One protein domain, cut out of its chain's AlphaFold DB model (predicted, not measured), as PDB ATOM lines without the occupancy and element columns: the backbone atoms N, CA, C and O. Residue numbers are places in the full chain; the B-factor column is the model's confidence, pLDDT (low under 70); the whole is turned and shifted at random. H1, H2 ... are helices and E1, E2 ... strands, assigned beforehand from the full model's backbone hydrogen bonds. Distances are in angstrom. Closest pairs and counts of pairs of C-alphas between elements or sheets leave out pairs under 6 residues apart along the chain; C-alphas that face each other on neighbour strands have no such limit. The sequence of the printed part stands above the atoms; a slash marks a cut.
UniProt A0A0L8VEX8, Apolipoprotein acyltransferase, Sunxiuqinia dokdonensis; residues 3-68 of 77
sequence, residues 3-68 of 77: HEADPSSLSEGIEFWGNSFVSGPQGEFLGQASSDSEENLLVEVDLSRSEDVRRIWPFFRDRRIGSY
ATOM      1  N   HIS A   3     151.282 134.400 170.691       90.25
ATOM      2  CA  HIS A   3     152.729 134.365 170.662       90.25
ATOM      3  C   HIS A   3     153.139 133.051 169.997       90.25
ATOM      4  O   HIS A   3     152.708 131.977 170.423       90.25
ATOM      5  N   GLU A   4     153.917 133.140 168.927       92.81
ATOM      6  CA  GLU A   4     154.492 131.984 168.246       92.81
ATOM      7  C   GLU A   4     155.944 131.840 168.692       92.81
ATOM      8  O   GLU A   4     156.800 132.629 168.296       92.81
ATOM      9  N   ALA A   5     156.210 130.848 169.544       94.06
ATOM     10  CA  ALA A   5     157.553 130.589 170.046       94.06
ATOM     11  C   ALA A   5     158.502 130.184 168.907       94.06
ATOM     12  O   ALA A   5     158.130 129.426 168.009       94.06
ATOM     13  N   ASP A   6     159.751 130.641 168.978       94.69
ATOM     14  CA  ASP A   6     160.790 130.289 168.011       94.69
ATOM     15  C   ASP A   6     161.179 128.801 168.133       94.69
ATOM     16  O   ASP A   6     161.736 128.389 169.160       94.69
ATOM     17  N   PRO A   7     160.973 127.974 167.089       91.88
ATOM     18  CA  PRO A   7     161.311 126.553 167.138       91.88
ATOM     19  C   PRO A   7     162.820 126.293 167.277       91.88
ATOM     20  O   PRO A   7     163.210 125.197 167.677       91.88
ATOM     21  N   SER A   8     163.676 127.274 166.969       93.94
ATOM     22  CA  SER A   8     165.132 127.180 167.137       93.94
ATOM     23  C   SER A   8     165.620 127.563 168.539       93.94
ATOM     24  O   SER A   8     166.781 127.312 168.861       93.94
ATOM     25  N   SER A   9     164.746 128.131 169.384       88.25
ATOM     26  CA  SER A   9     165.074 128.633 170.730       88.25
ATOM     27  C   SER A   9     166.185 129.700 170.764       88.25
ATOM     28  O   SER A   9     166.847 129.867 171.789       88.25
ATOM     29  N   LEU A  10     166.419 130.412 169.653       94.44
ATOM     30  CA  LEU A  10     167.421 131.484 169.562       94.44
ATOM     31  C   LEU A  10     166.845 132.865 169.905       94.44
ATOM     32  O   LEU A  10     167.599 133.796 170.191       94.44
ATOM     33  N   SER A  11     165.523 132.997 169.874       93.81
ATOM     34  CA  SER A  11     164.780 134.199 170.235       93.81
ATOM     35  C   SER A  11     163.519 133.842 171.019       93.81
ATOM     36  O   SER A  11     163.165 132.670 171.147       93.81
ATOM     37  N   GLU A  12     162.831 134.853 171.548       92.06
ATOM     38  CA  GLU A  12     161.555 134.639 172.234       92.06
ATOM     39  C   GLU A  12     160.449 134.205 171.262       92.06
ATOM     40  O   GLU A  12     159.534 133.518 171.682       92.06
ATOM     41  N   GLY A  13     160.549 134.510 169.964       94.56
ATOM     42  CA  GLY A  13     159.519 134.203 168.970       94.56
ATOM     43  C   GLY A  13     158.850 135.455 168.410       94.56
ATOM     44  O   GLY A  13     159.447 136.531 168.374       94.56
ATOM     45  N   ILE A  14     157.614 135.310 167.933       93.62
ATOM     46  CA  ILE A  14     156.826 136.375 167.303       93.62
ATOM     47  C   ILE A  14     155.629 136.707 168.188       93.62
ATOM     48  O   ILE A  14     154.837 135.834 168.538       93.62
ATOM     49  N   GLU A  15     155.466 137.986 168.505       93.25
ATOM     50  CA  GLU A  15     154.236 138.520 169.080       93.25
ATOM     51  C   GLU A  15     153.357 139.083 167.958       93.25
ATOM     52  O   GLU A  15     153.792 139.934 167.180       93.25
ATOM     53  N   PHE A  16     152.123 138.595 167.843       93.94
ATOM     54  CA  PHE A  16     151.170 139.144 166.881       93.94
ATOM     55  C   PHE A  16     150.564 140.439 167.432       93.94
ATOM     56  O   PHE A  16     149.973 140.424 168.506       93.94
ATOM     57  N   TRP A  17     150.647 141.535 166.668       93.31
ATOM     58  CA  TRP A  17     150.255 142.879 167.130       93.31
ATOM     59  C   TRP A  17     148.827 143.307 166.778       93.31
ATOM     60  O   TRP A  17     148.480 144.460 167.005       93.31
ATOM     61  N   GLY A  18     147.999 142.434 166.194       94.69
ATOM     62  CA  GLY A  18     146.585 142.745 165.946       94.69
ATOM     63  C   GLY A  18     146.422 143.969 165.046       94.69
ATOM     64  O   GLY A  18     146.922 143.967 163.921       94.69
ATOM     65  N   ASN A  19     145.752 145.017 165.541       95.69
ATOM     66  CA  ASN A  19     145.596 146.305 164.848       95.69
ATOM     67  C   ASN A  19     144.849 146.229 163.502       95.69
ATOM     68  O   ASN A  19     145.045 147.072 162.624       95.69
ATOM     69  N   SER A  20     143.972 145.238 163.319       97.56
ATOM     70  CA  SER A  20     143.040 145.228 162.184       97.56
ATOM     71  C   SER A  20     142.260 146.544 162.145       97.56
ATOM     72  O   SER A  20     141.788 147.007 163.178       97.56
ATOM     73  N   PHE A  21     142.098 147.160 160.978       98.12
ATOM     74  CA  PHE A  21     141.402 148.442 160.870       98.12
ATOM     75  C   PHE A  21     140.610 148.554 159.568       98.12
ATOM     76  O   PHE A  21     140.845 147.823 158.605       98.12
ATOM     77  N   VAL A  22     139.679 149.503 159.546       98.56
ATOM     78  CA  VAL A  22     138.911 149.898 158.364       98.56
ATOM     79  C   VAL A  22     139.179 151.374 158.110       98.56
ATOM     80  O   VAL A  22     139.017 152.189 159.016       98.56
ATOM     81  N   SER A  23     139.580 151.733 156.889       98.38
ATOM     82  CA  SER A  23     139.761 153.129 156.483       98.38
ATOM     83  C   SER A  23     138.710 153.582 155.478       98.38
ATOM     84  O   SER A  23     138.262 152.805 154.633       98.38
ATOM     85  N   GLY A  24     138.371 154.864 155.526       97.88
ATOM     86  CA  GLY A  24     137.523 155.511 154.538       97.88
ATOM     87  C   GLY A  24     138.289 155.939 153.282       97.88
ATOM     88  O   GLY A  24     139.513 155.803 153.197       97.88
ATOM     89  N   PRO A  25     137.573 156.469 152.275       97.12
ATOM     90  CA  PRO A  25     138.155 156.847 150.988       97.12
ATOM     91  C   PRO A  25     139.140 158.029 151.052       97.12
ATOM     92  O   PRO A  25     139.841 158.261 150.068       97.12
ATOM     93  N   GLN A  26     139.222 158.765 152.169       95.31
ATOM     94  CA  GLN A  26     140.218 159.827 152.379       95.31
ATOM     95  C   GLN A  26     141.398 159.364 153.249       95.31
ATOM     96  O   GLN A  26     142.266 160.170 153.579       95.31
ATOM     97  N   GLY A  27     141.444 158.078 153.610       96.06
ATOM     98  CA  GLY A  27     142.464 157.509 154.489       96.06
ATOM     99  C   GLY A  27     142.189 157.710 155.982       96.06
ATOM    100  O   GLY A  27     143.050 157.399 156.797       96.06
ATOM    101  N   GLU A  28     141.013 158.213 156.362       97.44
ATOM    102  CA  GLU A  28     140.599 158.310 157.760       97.44
ATOM    103  C   GLU A  28     140.291 156.927 158.356       97.44
ATOM    104  O   GLU A  28     139.770 156.061 157.655       97.44
ATOM    105  N   PHE A  29     140.553 156.714 159.648       97.94
ATOM    106  CA  PHE A  29     140.116 155.499 160.344       97.94
ATOM    107  C   PHE A  29     138.599 155.525 160.576       97.94
ATOM    108  O   PHE A  29     138.073 156.466 161.166       97.94
ATOM    109  N   LEU A  30     137.903 154.478 160.130       98.12
ATOM    110  CA  LEU A  30     136.486 154.220 160.421       98.12
ATOM    111  C   LEU A  30     136.314 153.265 161.609       98.12
ATOM    112  O   LEU A  30     135.284 153.281 162.275       98.12
ATOM    113  N   GLY A  31     137.330 152.450 161.881       98.06
ATOM    114  CA  GLY A  31     137.426 151.593 163.055       98.06
ATOM    115  C   GLY A  31     138.810 150.958 163.131       98.06
ATOM    116  O   GLY A  31     139.463 150.776 162.103       98.06
ATOM    117  N   GLN A  32     139.252 150.625 164.338       97.88
ATOM    118  CA  GLN A  32     140.517 149.948 164.606       97.88
ATOM    119  C   GLN A  32     140.311 149.007 165.789       97.88
ATOM    120  O   GLN A  32     139.771 149.419 166.812       97.88
ATOM    121  N   ALA A  33     140.707 147.754 165.610       97.25
ATOM    122  CA  ALA A  33     140.677 146.729 166.634       97.25
ATOM    123  C   ALA A  33     141.908 146.851 167.535       97.25
ATOM    124  O   ALA A  33     142.932 147.429 167.153       97.25
ATOM    125  N   SER A  34     141.809 146.253 168.712       94.62
ATOM    126  CA  SER A  34     142.864 146.209 169.707       94.62
ATOM    127  C   SER A  34     144.189 145.649 169.172       94.62
ATOM    128  O   SER A  34     144.252 144.800 168.272       94.62
ATOM    129  N   SER A  35     145.277 146.140 169.764       93.19
ATOM    130  CA  SER A  35     146.633 145.648 169.552       93.19
ATOM    131  C   SER A  35     147.020 144.499 170.479       93.19
ATOM    132  O   SER A  35     148.048 143.873 170.241       93.19
ATOM    133  N   ASP A  36     146.249 144.236 171.537       90.94
ATOM    134  CA  ASP A  36     146.608 143.286 172.601       90.94
ATOM    135  C   ASP A  36     145.464 142.347 173.032       90.94
ATOM    136  O   ASP A  36     145.704 141.373 173.747       90.94
ATOM    137  N   SER A  37     144.238 142.558 172.546       91.88
ATOM    138  CA  SER A  37     143.072 141.742 172.900       91.88
ATOM    139  C   SER A  37     142.381 141.130 171.683       91.88
ATOM    140  O   SER A  37     142.412 141.664 170.579       91.88
ATOM    141  N   GLU A  38     141.730 139.983 171.883       93.94
ATOM    142  CA  GLU A  38     140.824 139.423 170.879       93.94
ATOM    143  C   GLU A  38     139.571 140.298 170.752       93.94
ATOM    144  O   GLU A  38     138.974 140.680 171.758       93.94
ATOM    145  N   GLU A  39     139.184 140.630 169.521       94.69
ATOM    146  CA  GLU A  39     138.090 141.560 169.257       94.69
ATOM    147  C   GLU A  39     137.379 141.238 167.938       94.69
ATOM    148  O   GLU A  39     138.014 140.918 166.933       94.69
ATOM    149  N   ASN A  40     136.050 141.391 167.937       96.31
ATOM    150  CA  ASN A  40     135.229 141.408 166.728       96.31
ATOM    151  C   ASN A  40     134.829 142.850 166.401       96.31
ATOM    152  O   ASN A  40     133.851 143.366 166.943       96.31
ATOM    153  N   LEU A  41     135.572 143.486 165.497       97.44
ATOM    154  CA  LEU A  41     135.284 144.843 165.041       97.44
ATOM    155  C   LEU A  41     134.229 144.827 163.919       97.44
ATOM    156  O   LEU A  41     134.474 144.286 162.839       97.44
ATOM    157  N   LEU A  42     133.074 145.458 164.153       98.06
ATOM    158  CA  LEU A  42     132.051 145.712 163.130       98.06
ATOM    159  C   LEU A  42     132.045 147.196 162.760       98.06
ATOM    160  O   LEU A  42     131.925 148.056 163.629       98.06
ATOM    161  N   VAL A  43     132.138 147.489 161.461       98.19
ATOM    162  CA  VAL A  43     132.138 148.856 160.924       98.19
ATOM    163  C   VAL A  43     131.127 148.952 159.787       98.19
ATOM    164  O   VAL A  43     131.171 148.164 158.843       98.19
ATOM    165  N   GLU A  44     130.234 149.937 159.858       98.12
ATOM    166  CA  GLU A  44     129.350 150.288 158.748       98.12
ATOM    167  C   GLU A  44     130.103 151.144 157.726       98.12
ATOM    168  O   GLU A  44     130.744 152.139 158.071       98.12
ATOM    169  N   VAL A  45     130.023 150.766 156.450       97.75
ATOM    170  CA  VAL A  45     130.722 151.463 155.367       97.75
ATOM    171  C   VAL A  45     129.713 151.999 154.361       97.75
ATOM    172  O   VAL A  45     129.079 151.239 153.630       97.75
ATOM    173  N   ASP A  46     129.612 153.325 154.284       97.19
ATOM    174  CA  ASP A  46     128.839 153.999 153.244       97.19
ATOM    175  C   ASP A  46     129.648 154.102 151.944       97.19
ATOM    176  O   ASP A  46     130.605 154.874 151.821       97.19
ATOM    177  N   LEU A  47     129.234 153.324 150.948       96.69
ATOM    178  CA  LEU A  47     129.884 153.260 149.641       96.69
ATOM    179  C   LEU A  47     129.687 154.537 148.812       96.69
ATOM    180  O   LEU A  47     130.505 154.814 147.929       96.69
ATOM    181  N   SER A  48     128.645 155.325 149.091       97.06
ATOM    182  CA  SER A  48     128.335 156.538 148.327       97.06
ATOM    183  C   SER A  48     129.415 157.615 148.485       97.06
ATOM    184  O   SER A  48     129.764 158.281 147.509       97.06
ATOM    185  N   ARG A  49     130.070 157.676 149.655       96.88
ATOM    186  CA  ARG A  49     131.171 158.610 149.964       96.88
ATOM    187  C   ARG A  49     132.340 158.537 148.979       96.88
ATOM    188  O   ARG A  49     133.063 159.516 148.799       96.88
ATOM    189  N   SER A  50     132.550 157.388 148.333       96.75
ATOM    190  CA  SER A  50     133.613 157.239 147.333       96.75
ATOM    191  C   SER A  50     133.417 158.157 146.123       96.75
ATOM    192  O   SER A  50     134.403 158.601 145.539       96.75
ATOM    193  N   GLU A  51     132.173 158.440 145.730       96.69
ATOM    194  CA  GLU A  51     131.877 159.332 144.603       96.69
ATOM    195  C   GLU A  51     132.247 160.781 144.936       96.69
ATOM    196  O   GLU A  51     132.946 161.433 144.156       96.69
ATOM    197  N   ASP A  52     131.871 161.258 146.123       96.62
ATOM    198  CA  ASP A  52     132.197 162.609 146.585       96.62
ATOM    199  C   ASP A  52     133.712 162.829 146.643       96.62
ATOM    200  O   ASP A  52     134.236 163.816 146.120       96.62
ATOM    201  N   VAL A  53     134.447 161.858 147.196       97.38
ATOM    202  CA  VAL A  53     135.910 161.939 147.279       97.38
ATOM    203  C   VAL A  53     136.555 161.928 145.898       97.38
ATOM    204  O   VAL A  53     137.491 162.688 145.675       97.38
ATOM    205  N   ARG A  54     136.049 161.146 144.934       97.44
ATOM    206  CA  ARG A  54     136.569 161.151 143.551       97.44
ATOM    207  C   ARG A  54     136.307 162.467 142.820       97.44
ATOM    208  O   ARG A  54     137.066 162.804 141.912       97.44
ATOM    209  N   ARG A  55     135.260 163.212 143.194       96.06
ATOM    210  CA  ARG A  55     134.995 164.560 142.662       96.06
ATOM    211  C   ARG A  55     135.969 165.593 143.221       96.06
ATOM    212  O   ARG A  55     136.435 166.438 142.462       96.06
ATOM    213  N   ILE A  56     136.294 165.506 144.512       96.44
ATOM    214  CA  ILE A  56     137.271 166.392 145.171       96.44
ATOM    215  C   ILE A  56     138.699 166.061 144.709       96.44
ATOM    216  O   ILE A  56     139.467 166.955 144.359       96.44
ATOM    217  N   TRP A  57     139.036 164.770 144.664       96.44
ATOM    218  CA  TRP A  57     140.352 164.228 144.326       96.44
ATOM    219  C   TRP A  57     140.256 163.331 143.082       96.44
ATOM    220  O   TRP A  57     140.158 162.104 143.189       96.44
ATOM    221  N   PRO A  58     140.298 163.908 141.870       96.19
ATOM    222  CA  PRO A  58     140.050 163.186 140.624       96.19
ATOM    223  C   PRO A  58     141.271 162.378 140.150       96.19
ATOM    224  O   PRO A  58     141.657 162.432 138.982       96.19
ATOM    225  N   PHE A  59     141.867 161.569 141.033       96.38
ATOM    226  CA  PHE A  59     143.064 160.779 140.735       96.38
ATOM    227  C   PHE A  59     142.896 159.929 139.475       96.38
ATOM    228  O   PHE A  59     143.802 159.864 138.653       96.38
ATOM    229  N   PHE A  60     141.728 159.311 139.270       95.56
ATOM    230  CA  PHE A  60     141.482 158.485 138.087       95.56
ATOM    231  C   PHE A  60     141.532 159.267 136.771       95.56
ATOM    232  O   PHE A  60     142.004 158.713 135.779       95.56
ATOM    233  N   ARG A  61     141.110 160.537 136.770       97.94
ATOM    234  CA  ARG A  61     141.177 161.428 135.603       97.94
ATOM    235  C   ARG A  61     142.621 161.810 135.280       97.94
ATOM    236  O   ARG A  61     143.002 161.828 134.116       97.94
ATOM    237  N   ASP A  62     143.417 162.078 136.314       97.62
ATOM    238  CA  ASP A  62     144.723 162.732 136.164       97.62
ATOM    239  C   ASP A  62     145.909 161.748 136.080       97.62
ATOM    240  O   ASP A  62     147.059 162.156 135.894       97.62
ATOM    241  N   ARG A  63     145.661 160.430 136.165       97.44
ATOM    242  CA  ARG A  63     146.698 159.392 136.007       97.44
ATOM    243  C   ARG A  63     147.437 159.538 134.672       97.44
ATOM    244  O   ARG A  63     146.861 159.394 133.595       97.44
ATOM    245  N   ARG A  64     148.765 159.672 134.731       97.12
ATOM    246  CA  ARG A  64     149.657 159.634 133.556       97.12
ATOM    247  C   ARG A  64     149.948 158.193 133.143       97.12
ATOM    248  O   ARG A  64     151.079 157.729 133.219       97.12
ATOM    249  N   ILE A  65     148.916 157.484 132.689       96.69
ATOM    250  CA  ILE A  65     148.994 156.043 132.394       96.69
ATOM    251  C   ILE A  65     150.104 155.680 131.392       96.69
ATOM    252  O   ILE A  65     150.716 154.624 131.523       96.69
ATOM    253  N   GLY A  66     150.436 156.576 130.453       96.12
ATOM    254  CA  GLY A  66     151.542 156.379 129.508       96.12
ATOM    255  C   GLY A  66     152.927 156.295 130.168       96.12
ATOM    256  O   GLY A  66     153.832 155.682 129.614       96.12
ATOM    257  N   SER A  67     153.089 156.850 131.372       96.56
ATOM    258  CA  SER A  67     154.338 156.805 132.144       96.56
ATOM    259  C   SER A  67     154.459 155.557 133.030       96.56
ATOM    260  O   SER A  67     155.509 155.334 133.624       96.56
ATOM    261  N   TYR A  68     153.412 154.731 133.137       96.69
ATOM    262  CA  TYR A  68     153.358 153.614 134.094       96.69
ATOM    263  C   TYR A  68     153.901 152.292 133.549       96.69
ATOM    264  O   TYR A  68     154.027 151.332 134.306       96.69
TER     265      TYR A  68
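Overview. This is residues 3 to 68 of the 77 residues of the protein "Apolipoprotein acyltransferase" of Sunxiuqinia dokdonensis (UniProt A0A0L8VEX8). With little regular structure, the domain is a flat, open arch: the small hairpin E1-E2 near its middle, an unnamed looped arm, residues 3 to 20, toward one end, and three short helices, H1, H2 and H3, strung along the other. The 66 printed residues hold two antiparallel strands, then three helices; the class is mixed, with only 23 residues in named elements. It is extended, with a radius of gyration of the C-alphas of 19.5 A and spans of 54 by 35 by 12 A.

Arrangement. E1, residues 21 to 23, and E2, residues 29 to 32, form an antiparallel hairpin; N 22 and O 31 are 2.9 A apart, within hydrogen-bond range. H1, residues 49 to 56, is close to but not clearly touching H2, residues 59 to 62: their closest C-alphas, Arg 54 and Phe 60, are 7.8 A apart. H3, residues 65 to 68, is apart from both. Every O i to N i+4 pair in H1 is within hydrogen-bond range; H2 and H3 are too short for one.

Along the chain. E1 begins at C-alpha 21 (141.402, 148.442, 160.870). H1 measures 11.0 A. H3 ends at C-alpha 68 (153.358, 153.614, 134.094).

Size, cuts and confidence. The farthest C-alphas, Ser 9 and Arg 55, are 54.6 A apart. The link from E2 to H1 is long. The printed part has no cut; no printed residue is under 70 in pLDDT.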